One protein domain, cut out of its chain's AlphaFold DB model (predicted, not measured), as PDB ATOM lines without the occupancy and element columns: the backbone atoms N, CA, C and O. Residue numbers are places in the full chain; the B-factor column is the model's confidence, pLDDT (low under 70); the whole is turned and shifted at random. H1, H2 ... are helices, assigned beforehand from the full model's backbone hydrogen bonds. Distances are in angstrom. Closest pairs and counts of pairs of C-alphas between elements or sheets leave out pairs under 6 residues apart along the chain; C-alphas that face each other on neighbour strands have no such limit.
ATOM      1  N   GLU A 350      39.075  20.893  52.915       97.12
ATOM      2  CA  GLU A 350      38.786  21.110  54.330       97.12
ATOM      3  C   GLU A 350      38.061  22.442  54.568       97.12
ATOM      4  O   GLU A 350      37.074  22.482  55.304       97.12
ATOM      5  N   VAL A 351      38.498  23.520  53.901       97.56
ATOM      6  CA  VAL A 351      37.845  24.839  53.975       97.56
ATOM      7  C   VAL A 351      36.432  24.754  53.402       97.56
ATOM      8  O   VAL A 351      35.485  25.212  54.040       97.56
ATOM      9  N   ARG A 352      36.267  24.109  52.239       96.88
ATOM     10  CA  ARG A 352      34.957  23.944  51.586       96.88
ATOM     11  C   ARG A 352      34.003  23.084  52.412       96.88
ATOM     12  O   ARG A 352      32.829  23.429  52.539       96.88
ATOM     13  N   VAL A 353      34.490  21.991  52.999       97.44
ATOM     14  CA  VAL A 353      33.711  21.140  53.909       97.44
ATOM     15  C   VAL A 353      33.299  21.937  55.141       97.44
ATOM     16  O   VAL A 353      32.122  21.928  55.493       97.44
ATOM     17  N   MET A 354      34.224  22.674  55.760       97.25
ATOM     18  CA  MET A 354      33.927  23.467  56.951       97.25
ATOM     19  C   MET A 354      32.905  24.574  56.667       97.25
ATOM     20  O   MET A 354      31.918  24.682  57.393       97.25
ATOM     21  N   GLN A 355      33.068  25.330  55.574       97.38
ATOM     22  CA  GLN A 355      32.086  26.326  55.135       97.38
ATOM     23  C   GLN A 355      30.721  25.697  54.868       97.38
ATOM     24  O   GLN A 355      29.705  26.236  55.289       97.38
ATOM     25  N   LYS A 356      30.676  24.534  54.209       97.50
ATOM     26  CA  LYS A 356      29.419  23.843  53.903       97.50
ATOM     27  C   LYS A 356      28.699  23.350  55.156       97.50
ATOM     28  O   LYS A 356      27.480  23.460  55.227       97.50
ATOM     29  N   VAL A 357      29.429  22.797  56.124       97.56
ATOM     30  CA  VAL A 357      28.850  22.322  57.392       97.56
ATOM     31  C   VAL A 357      28.311  23.493  58.211       97.56
ATOM     32  O   VAL A 357      27.262  23.371  58.836       97.56
ATOM     33  N   LEU A 358      29.003  24.633  58.176       96.62
ATOM     34  CA  LEU A 358      28.671  25.805  58.981       96.62
ATOM     35  C   LEU A 358      27.781  26.826  58.269       96.62
ATOM     36  O   LEU A 358      27.322  27.751  58.928       96.62
ATOM     37  N   ALA A 359      27.470  26.643  56.982       95.50
ATOM     38  CA  ALA A 359      26.692  27.585  56.167       95.50
ATOM     39  C   ALA A 359      25.337  27.978  56.784       95.50
ATOM     40  O   ALA A 359      24.846  29.078  56.548       95.50
ATOM     41  N   ASN A 360      24.740  27.091  57.585       93.81
ATOM     42  CA  ASN A 360      23.464  27.342  58.259       93.81
ATOM     43  C   ASN A 360      23.619  28.078  59.603       93.81
ATOM     44  O   ASN A 360      22.661  28.675  60.084       93.81
ATOM     45  N   GLU A 361      24.796  28.000  60.227       92.00
ATOM     46  CA  GLU A 361      25.079  28.531  61.569       92.00
ATOM     47  C   GLU A 361      25.790  29.894  61.482       92.00
ATOM     48  O   GLU A 361      25.478  30.821  62.233       92.00
ATOM     49  N   THR A 362      26.748  30.028  60.558       91.94
ATOM     50  CA  THR A 362      27.578  31.225  60.362       91.94
ATOM     51  C   THR A 362      27.981  31.414  58.910       91.94
ATOM     52  O   THR A 362      28.414  30.486  58.232       91.94
ATOM     53  N   ASN A 363      27.945  32.666  58.455       92.75
ATOM     54  CA  ASN A 363      28.590  33.061  57.207       92.75
ATOM     55  C   ASN A 363      30.077  33.320  57.474       92.75
ATOM     56  O   ASN A 363      30.476  34.454  57.725       92.75
ATOM     57  N   LEU A 364      30.885  32.258  57.484       94.56
ATOM     58  CA  LEU A 364      32.336  32.368  57.649       94.56
ATOM     59  C   LEU A 364      33.044  32.629  56.326       94.56
ATOM     60  O   LEU A 364      32.836  31.915  55.338       94.56
ATOM     61  N   SER A 365      33.958  33.598  56.348       97.06
ATOM     62  CA  SER A 365      34.880  33.816  55.235       97.06
ATOM     63  C   SER A 365      35.826  32.621  55.077       97.06
ATOM     64  O   SER A 365      36.217  31.974  56.052       97.06
ATOM     65  N   SER A 366      36.220  32.323  53.839       96.88
ATOM     66  CA  SER A 366      37.166  31.245  53.531       96.88
ATOM     67  C   SER A 366      38.534  31.479  54.184       96.88
ATOM     68  O   SER A 366      39.188  30.527  54.611       96.88
ATOM     69  N   GLU A 367      38.930  32.743  54.352       97.19
ATOM     70  CA  GLU A 367      40.158  33.144  55.045       97.19
ATOM     71  C   GLU A 367      40.108  32.836  56.548       97.19
ATOM     72  O   GLU A 367      41.060  32.283  57.104       97.19
ATOM     73  N   GLU A 368      38.981  33.124  57.210       96.38
ATOM     74  CA  GLU A 368      38.783  32.771  58.621       96.38
ATOM     75  C   GLU A 368      38.804  31.254  58.811       96.38
ATOM     76  O   GLU A 368      39.425  30.747  59.748       96.38
ATOM     77  N   CYS A 369      38.167  30.521  57.895       97.12
ATOM     78  CA  CYS A 369      38.167  29.068  57.912       97.12
ATOM     79  C   CYS A 369      39.586  28.499  57.811       97.12
ATOM     80  O   CYS A 369      39.964  27.638  58.607       97.12
ATOM     81  N   ALA A 370      40.389  29.013  56.876       97.12
ATOM     82  CA  ALA A 370      41.784  28.622  56.733       97.12
ATOM     83  C   ALA A 370      42.599  28.964  57.989       97.12
ATOM     84  O   ALA A 370      43.406  28.147  58.426       97.12
ATOM     85  N   LYS A 371      42.381  30.129  58.614       96.38
ATOM     86  CA  LYS A 371      43.081  30.524  59.849       96.38
ATOM     87  C   LYS A 371      42.812  29.555  61.003       96.38
ATOM     88  O   LYS A 371      43.748  29.154  61.687       96.38
ATOM     89  N   ILE A 372      41.557  29.153  61.199       96.62
ATOM     90  CA  ILE A 372      41.176  28.212  62.265       96.62
ATOM     91  C   ILE A 372      41.707  26.807  61.960       96.62
ATOM     92  O   ILE A 372      42.195  26.129  62.856       96.62
ATOM     93  N   LEU A 373      41.696  26.382  60.694       97.12
ATOM     94  CA  LEU A 373      42.308  25.111  60.297       97.12
ATOM     95  C   LEU A 373      43.823  25.092  60.543       97.12
ATOM     96  O   LEU A 373      44.351  24.054  60.923       97.12
ATOM     97  N   HIS A 374      44.528  26.216  60.385       96.44
ATOM     98  CA  HIS A 374      45.951  26.280  60.730       96.44
ATOM     99  C   HIS A 374      46.206  26.059  62.225       96.44
ATOM    100  O   HIS A 374      47.196  25.412  62.554       96.44
ATOM    101  N   SER A 375      45.336  26.542  63.122       96.12
ATOM    102  CA  SER A 375      45.509  26.324  64.567       96.12
ATOM    103  C   SER A 375      45.097  24.925  65.032       96.12
ATOM    104  O   SER A 375      45.499  24.497  66.109       96.12
ATOM    105  N   THR A 376      44.317  24.190  64.233       97.12
ATOM    106  CA  THR A 376      43.885  22.818  64.544       97.12
ATOM    107  C   THR A 376      44.618  21.749  63.739       97.12
ATOM    108  O   THR A 376      44.096  20.645  63.579       97.12
ATOM    109  N   ASP A 377      45.802  22.056  63.207       96.50
ATOM    110  CA  ASP A 377      46.601  21.145  62.377       96.50
ATOM    111  C   ASP A 377      45.834  20.576  61.171       96.50
ATOM    112  O   ASP A 377      46.076  19.456  60.720       96.50
ATOM    113  N   TRP A 378      44.917  21.369  60.613       96.75
ATOM    114  CA  TRP A 378      44.020  21.008  59.513       96.75
ATOM    115  C   TRP A 378      42.979  19.929  59.853       96.75
ATOM    116  O   TRP A 378      42.365  19.351  58.959       96.75
ATOM    117  N   ASP A 379      42.718  19.687  61.137       97.38
ATOM    118  CA  ASP A 379      41.615  18.836  61.582       97.38
ATOM    119  C   ASP A 379      40.286  19.607  61.521       97.38
ATOM    120  O   ASP A 379      40.015  20.508  62.324       97.38
ATOM    121  N   VAL A 380      39.444  19.228  60.556       97.81
ATOM    122  CA  VAL A 380      38.133  19.842  60.293       97.81
ATOM    123  C   VAL A 380      37.186  19.713  61.488       97.81
ATOM    124  O   VAL A 380      36.459  20.655  61.802       97.81
ATOM    125  N   HIS A 381      37.191  18.580  62.195       97.94
ATOM    126  CA  HIS A 381      36.283  18.374  63.326       97.94
ATOM    127  C   HIS A 381      36.651  19.279  64.496       97.94
ATOM    128  O   HIS A 381      35.773  19.878  65.120       97.94
ATOM    129  N   LYS A 382      37.950  19.403  64.780       98.25
ATOM    130  CA  LYS A 382      38.467  20.330  65.789       98.25
ATOM    131  C   LYS A 382      38.145  21.782  65.432       98.25
ATOM    132  O   LYS A 382      37.623  22.505  66.276       98.25
ATOM    133  N   ALA A 383      38.355  22.180  64.178       97.94
ATOM    134  CA  ALA A 383      38.066  23.536  63.708       97.94
ATOM    135  C   ALA A 383      36.573  23.902  63.822       97.94
ATOM    136  O   ALA A 383      36.230  24.966  64.341       97.94
ATOM    137  N   ILE A 384      35.675  22.988  63.432       97.69
ATOM    138  CA  ILE A 384      34.221  23.158  63.600       97.69
ATOM    139  C   ILE A 384      33.865  23.361  65.079       97.69
ATOM    140  O   ILE A 384      33.053  24.227  65.409       97.69
ATOM    141  N   LYS A 385      34.482  22.597  65.991       98.00
ATOM    142  CA  LYS A 385      34.258  22.759  67.436       98.00
ATOM    143  C   LYS A 385      34.726  24.123  67.947       98.00
ATOM    144  O   LYS A 385      33.989  24.736  68.717       98.00
ATOM    145  N   CYS A 386      35.884  24.619  67.499       97.25
ATOM    146  CA  CYS A 386      36.369  25.966  67.838       97.25
ATOM    147  C   CYS A 386      35.350  27.044  67.453       97.25
ATOM    148  O   CYS A 386      35.032  27.920  68.254       97.25
ATOM    149  N   ILE A 387      34.797  26.956  66.242       96.81
ATOM    150  CA  ILE A 387      33.815  27.929  65.751       96.81
ATOM    151  C   ILE A 387      32.526  27.869  66.562       96.81
ATOM    152  O   ILE A 387      32.004  28.912  66.952       96.81
ATOM    153  N   ARG A 388      32.023  26.662  66.833       96.75
ATOM    154  CA  ARG A 388      30.799  26.484  67.621       96.75
ATOM    155  C   ARG A 388      30.948  27.031  69.035       96.75
ATOM    156  O   ARG A 388      30.045  27.717  69.503       96.75
ATOM    157  N   LEU A 389      32.095  26.805  69.679       96.69
ATOM    158  CA  LEU A 389      32.386  27.398  70.985       96.69
ATOM    159  C   LEU A 389      32.405  28.933  70.910       96.69
ATOM    160  O   LEU A 389      31.717  29.588  71.690       96.69
ATOM    161  N   ARG A 390      33.121  29.508  69.928       95.44
ATOM    162  CA  ARG A 390      33.156  30.964  69.688       95.44
ATOM    163  C   ARG A 390      31.747  31.538  69.538       95.44
ATOM    164  O   ARG A 390      31.453  32.610  70.056       95.44
ATOM    165  N   GLN A 391      30.867  30.838  68.828       94.69
ATOM    166  CA  GLN A 391      29.502  31.296  68.602       94.69
ATOM    167  C   GLN A 391      28.610  31.173  69.842       94.69
ATOM    168  O   GLN A 391      27.817  32.076  70.115       94.69
ATOM    169  N   GLN A 392      28.775  30.104  70.621       94.88
ATOM    170  CA  GLN A 392      28.058  29.930  71.880       94.88
ATOM    171  C   GLN A 392      28.429  31.042  72.870       94.88
ATOM    172  O   GLN A 392      27.545  31.687  73.422       94.88
ATOM    173  N   LEU A 393      29.717  31.363  73.007       94.88
ATOM    174  CA  LEU A 393      30.184  32.444  73.883       94.88
ATOM    175  C   LEU A 393      29.764  33.835  73.390       94.88
ATOM    176  O   LEU A 393      29.331  34.660  74.195       94.88
ATOM    177  N   ARG A 394      29.773  34.076  72.069       93.94
ATOM    178  CA  ARG A 394      29.204  35.303  71.477       93.94
ATOM    179  C   ARG A 394      27.717  35.469  71.777       93.94
ATOM    180  O   ARG A 394      27.273  36.591  71.978       93.94
ATOM    181  N   THR A 395      26.957  34.375  71.839       94.50
ATOM    182  CA  THR A 395      25.532  34.415  72.222       94.50
ATOM    183  C   THR A 395      25.348  34.903  73.663       94.50
ATOM    184  O   THR A 395      24.349  35.543  73.973       94.50
ATOM    185  N   HIS A 396      26.337  34.661  74.527       94.50
ATOM    186  CA  HIS A 396      26.373  35.156  75.904       94.50
ATOM    187  C   HIS A 396      27.109  36.501  76.052       94.50
ATOM    188  O   HIS A 396      27.357  36.933  77.174       94.50
ATOM    189  N   SER A 397      27.462  37.167  74.943       92.94
ATOM    190  CA  SER A 397      28.251  38.410  74.920       92.94
ATOM    191  C   SER A 397      29.615  38.302  75.618       92.94
ATOM    192  O   SER A 397      30.146  39.298  76.105       92.94
ATOM    193  N   ILE A 398      30.196  37.100  75.666       92.62
ATOM    194  CA  ILE A 398      31.530  36.871  76.224       92.62
ATOM    195  C   ILE A 398      32.529  36.907  75.070       92.62
ATOM    196  O   ILE A 398      32.669  35.948  74.306       92.62
ATOM    197  N   GLU A 399      33.220  38.033  74.928       90.81
ATOM    198  CA  GLU A 399      34.312  38.175  73.973       90.81
ATOM    199  C   GLU A 399      35.625  37.787  74.655       90.81
ATOM    200  O   GLU A 399      36.203  38.552  75.423       90.81
ATOM    201  N   VAL A 400      36.072  36.553  74.412       90.06
ATOM    202  CA  VAL A 400      37.381  36.082  74.876       90.06
ATOM    203  C   VAL A 400      38.335  36.075  73.693       90.06
ATOM    204  O   VAL A 400      38.159  35.292  72.760       90.06
ATOM    205  N   ASP A 401      39.364  36.915  73.742       88.38
ATOM    206  CA  ASP A 401      40.470  36.849  72.790       88.38
ATOM    207  C   ASP A 401      41.482  35.809  73.284       88.38
ATOM    208  O   ASP A 401      42.429  36.097  74.015       88.38
ATOM    209  N   CYS A 402      41.201  34.541  72.997       90.19
ATOM    210  CA  CYS A 402      42.068  33.431  73.366       90.19
ATOM    211  C   CYS A 402      42.195  32.430  72.222       90.19
ATOM    212  O   CYS A 402      41.374  32.384  71.301       90.19
ATOM    213  N   ASP A 403      43.228  31.591  72.295       93.88
ATOM    214  CA  ASP A 403      43.356  30.467  71.379       93.88
ATOM    215  C   ASP A 403      42.310  29.392  71.719       93.88
ATOM    216  O   ASP A 403      42.476  28.573  72.631       93.88
ATOM    217  N   TRP A 404      41.207  29.411  70.967       94.88
ATOM    218  CA  TRP A 404      40.094  28.472  71.088       94.88
ATOM    219  C   TRP A 404      40.539  27.008  71.013       94.88
ATOM    220  O   TRP A 404      39.932  26.158  71.667       94.88
ATOM    221  N   ALA A 405      41.597  26.704  70.252       96.19
ATOM    222  CA  ALA A 405      42.117  25.347  70.136       96.19
ATOM    223  C   ALA A 405      42.758  24.892  71.455       96.19
ATOM    224  O   ALA A 405      42.496  23.781  71.914       96.19
ATOM    225  N   VAL A 406      43.525  25.769  72.113       96.12
ATOM    226  CA  VAL A 406      44.131  25.498  73.428       96.12
ATOM    227  C   VAL A 406      43.061  25.370  74.508       96.12
ATOM    228  O   VAL A 406      43.131  24.464  75.342       96.12
ATOM    229  N   MET A 407      42.050  26.243  74.496       95.88
ATOM    230  CA  MET A 407      40.927  26.159  75.430       95.88
ATOM    231  C   MET A 407      40.193  24.823  75.277       95.88
ATOM    232  O   MET A 407      40.043  24.090  76.250       95.88
ATOM    233  N   LEU A 408      39.807  24.451  74.055       97.25
ATOM    234  CA  LEU A 408      39.138  23.175  73.809       97.25
ATOM    235  C   LEU A 408      40.029  21.975  74.124       97.25
ATOM    236  O   LEU A 408      39.517  20.984  74.637       97.25
ATOM    237  N   ALA A 409      41.340  22.052  73.889       97.44
ATOM    238  CA  ALA A 409      42.264  20.985  74.259       97.44
ATOM    239  C   ALA A 409      42.245  20.702  75.772       97.44
ATOM    240  O   ALA A 409      42.235  19.535  76.161       97.44
ATOM    241  N   LYS A 410      42.143  21.736  76.625       97.12
ATOM    242  CA  LYS A 410      42.011  21.574  78.089       97.12
ATOM    243  C   LYS A 410      40.727  20.850  78.500       97.12
ATOM    244  O   LYS A 410      40.725  20.127  79.490       97.12
ATOM    245  N   PHE A 411      39.656  21.015  77.727       97.62
ATOM    246  CA  PHE A 411      38.349  20.400  77.974       97.62
ATOM    247  C   PHE A 411      38.084  19.179  77.084       97.62
ATOM    248  O   PHE A 411      36.933  18.882  76.767       97.62
ATOM    249  N   ASN A 412      39.129  18.475  76.628       97.50
ATOM    250  CA  ASN A 412      39.006  17.278  75.781       97.50
ATOM    251  C   ASN A 412      38.102  17.485  74.549       97.50
ATOM    252  O   ASN A 412      37.372  16.590  74.121       97.50
ATOM    253  N   TRP A 413      38.129  18.688  73.975       97.50
ATOM    254  CA  TRP A 413      37.295  19.101  72.848       97.50
ATOM    255  C   TRP A 413      35.785  18.966  73.108       97.50
ATOM    256  O   TRP A 413      35.013  18.705  72.175       97.50
ATOM    257  N   ASN A 414      35.354  19.122  74.363       97.38
ATOM    258  CA  ASN A 414      33.954  19.160  74.769       97.38
ATOM    259  C   ASN A 414      33.460  20.611  74.838       97.38
ATOM    260  O   ASN A 414      33.792  21.357  75.756       97.38
ATOM    261  N   ILE A 415      32.626  20.992  73.868       96.62
ATOM    262  CA  ILE A 415      32.099  22.358  73.745       96.62
ATOM    263  C   ILE A 415      31.297  22.756  74.994       96.62
ATOM    264  O   ILE A 415      31.467  23.865  75.483       96.62
ATOM    265  N   ARG A 416      30.477  21.847  75.543       96.12
ATOM    266  CA  ARG A 416      29.624  22.138  76.709       96.12
ATOM    267  C   ARG A 416      30.429  22.419  77.972       96.12
ATOM    268  O   ARG A 416      30.033  23.258  78.764       96.12
ATOM    269  N   GLN A 417      31.529  21.697  78.171       96.56
ATOM    270  CA  GLN A 417      32.401  21.922  79.325       96.56
ATOM    271  C   GLN A 417      33.221  23.200  79.175       96.56
ATOM    272  O   GLN A 417      33.458  23.863  80.168       96.56
ATOM    273  N   ALA A 418      33.633  23.545  77.952       96.19
ATOM    274  CA  ALA A 418      34.398  24.761  77.694       96.19
ATOM    275  C   ALA A 418      33.545  26.043  77.713       96.19
ATOM    276  O   ALA A 418      34.096  27.130  77.845       96.19
ATOM    277  N   SER A 419      32.226  25.931  77.521       94.56
ATOM    278  CA  SER A 419      31.302  27.073  77.530       94.56
ATOM    279  C   SER A 419      30.731  27.417  78.907       94.56
ATOM    280  O   SER A 419      30.157  28.492  79.052       94.56
ATOM    281  N   ASN A 420      30.799  26.475  79.851       91.12
ATOM    282  CA  ASN A 420      30.345  26.634  81.235       91.12
ATOM    283  C   ASN A 420      31.504  27.116  82.101       91.12
ATOM    284  O   ASN A 420      31.233  27.913  83.023       91.12
TER     285      ASN A 420
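This is residues 350 to 420 of the 420 residues of the protein "Hypothetical protein" of Medioppia subpectinata (UniProt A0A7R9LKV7). A long helix, H3, runs through the middle, with H1 and H2 packed on its first part on one side and H4 and H5 packed on its other side. The packing of the helices is mostly crossed: of the four touching pairs that have a tilt, H1 with H2, H1 with H3, H2 with H3 and H3 with H4, 0 are at a shallow tilt. The printed part has 71 residues with five named helices, in the order H1, H2, H3, H4, H5, and no named strand; the class is all helix, with 47 residues in the helices. The whole is compact, with a radius of gyration of the C-alphas of 11.3 A, and rounded, spanning 30 by 24 by 18 A.

Start at residues 350 to 358, which form H1, and go on to residues 366 to 375, which form H2. These two touch, with the C-alphas of Val 351 and Cys 369 closest at 5.8 A, and stand only just about perpendicular at 70.1 degrees. Next look at H3, residues 380 to 395, the hub, which touches the four other helices. With residues 380 to 384 alone it touches H1, closest at the C-alphas of Glu 350 and Val 380, 6.1 A apart; the two run the same way at a steep tilt of 39 degrees. With residues 380 to 386 alone it touches H2, closest at the C-alphas of Leu 373 and Ala 383, 5.7 A apart, and the two stand only just about perpendicular at 71 degrees. H4, residues 404 to 410, touches H3 about perpendicular at 78 degrees, with the C-alphas of Cys 386 and Trp 404 closest at 5.5 A. H5, residues 415 to 419, touches H3 at the C-alphas of Leu 389 and Ile 415, the closest, 5.8 A apart. H4 and H5 only just touch, with 3 pairs of C-alphas within 8 A, the closest being those of Leu 408 and Ala 418 at 6.3 A. H1 is apart from H4 and H5, and H2 is apart from H5. In H1, H2, H3, H4 and H5 every O i to N i+4 pair is within hydrogen-bond range.

Find C-alpha 350 at (38.786, 21.110, 54.330); from there H1 runs 12.1 A to C-alpha 358. H2 covers 14.7 A from C-alpha 366 to 375. Find C-alpha 380 at (38.133, 19.842, 60.293), where H3 begins; it runs 22.7 A to C-alpha 395 at (25.532, 34.415, 72.222). H4 measures 10.0 A from C-alpha 404 to C-alpha 410, and H5 measures 6.1 A from C-alpha 415 to its end at C-alpha 419 at (31.302, 27.073, 77.530).

The two C-alphas farthest apart, those of Arg 352 and Asn 420, are 30.1 A from each other. Read from residue 350 to residue 420, the chain's last residue, and you will find that the printed part has no cut. The links H2 to H3 and H4 to H5 are tight, those from H1 to H2 and from H3 to H4 are short, and no link is long. The mean pLDDT of the printed part is 95.8, and no printed residue is under 70.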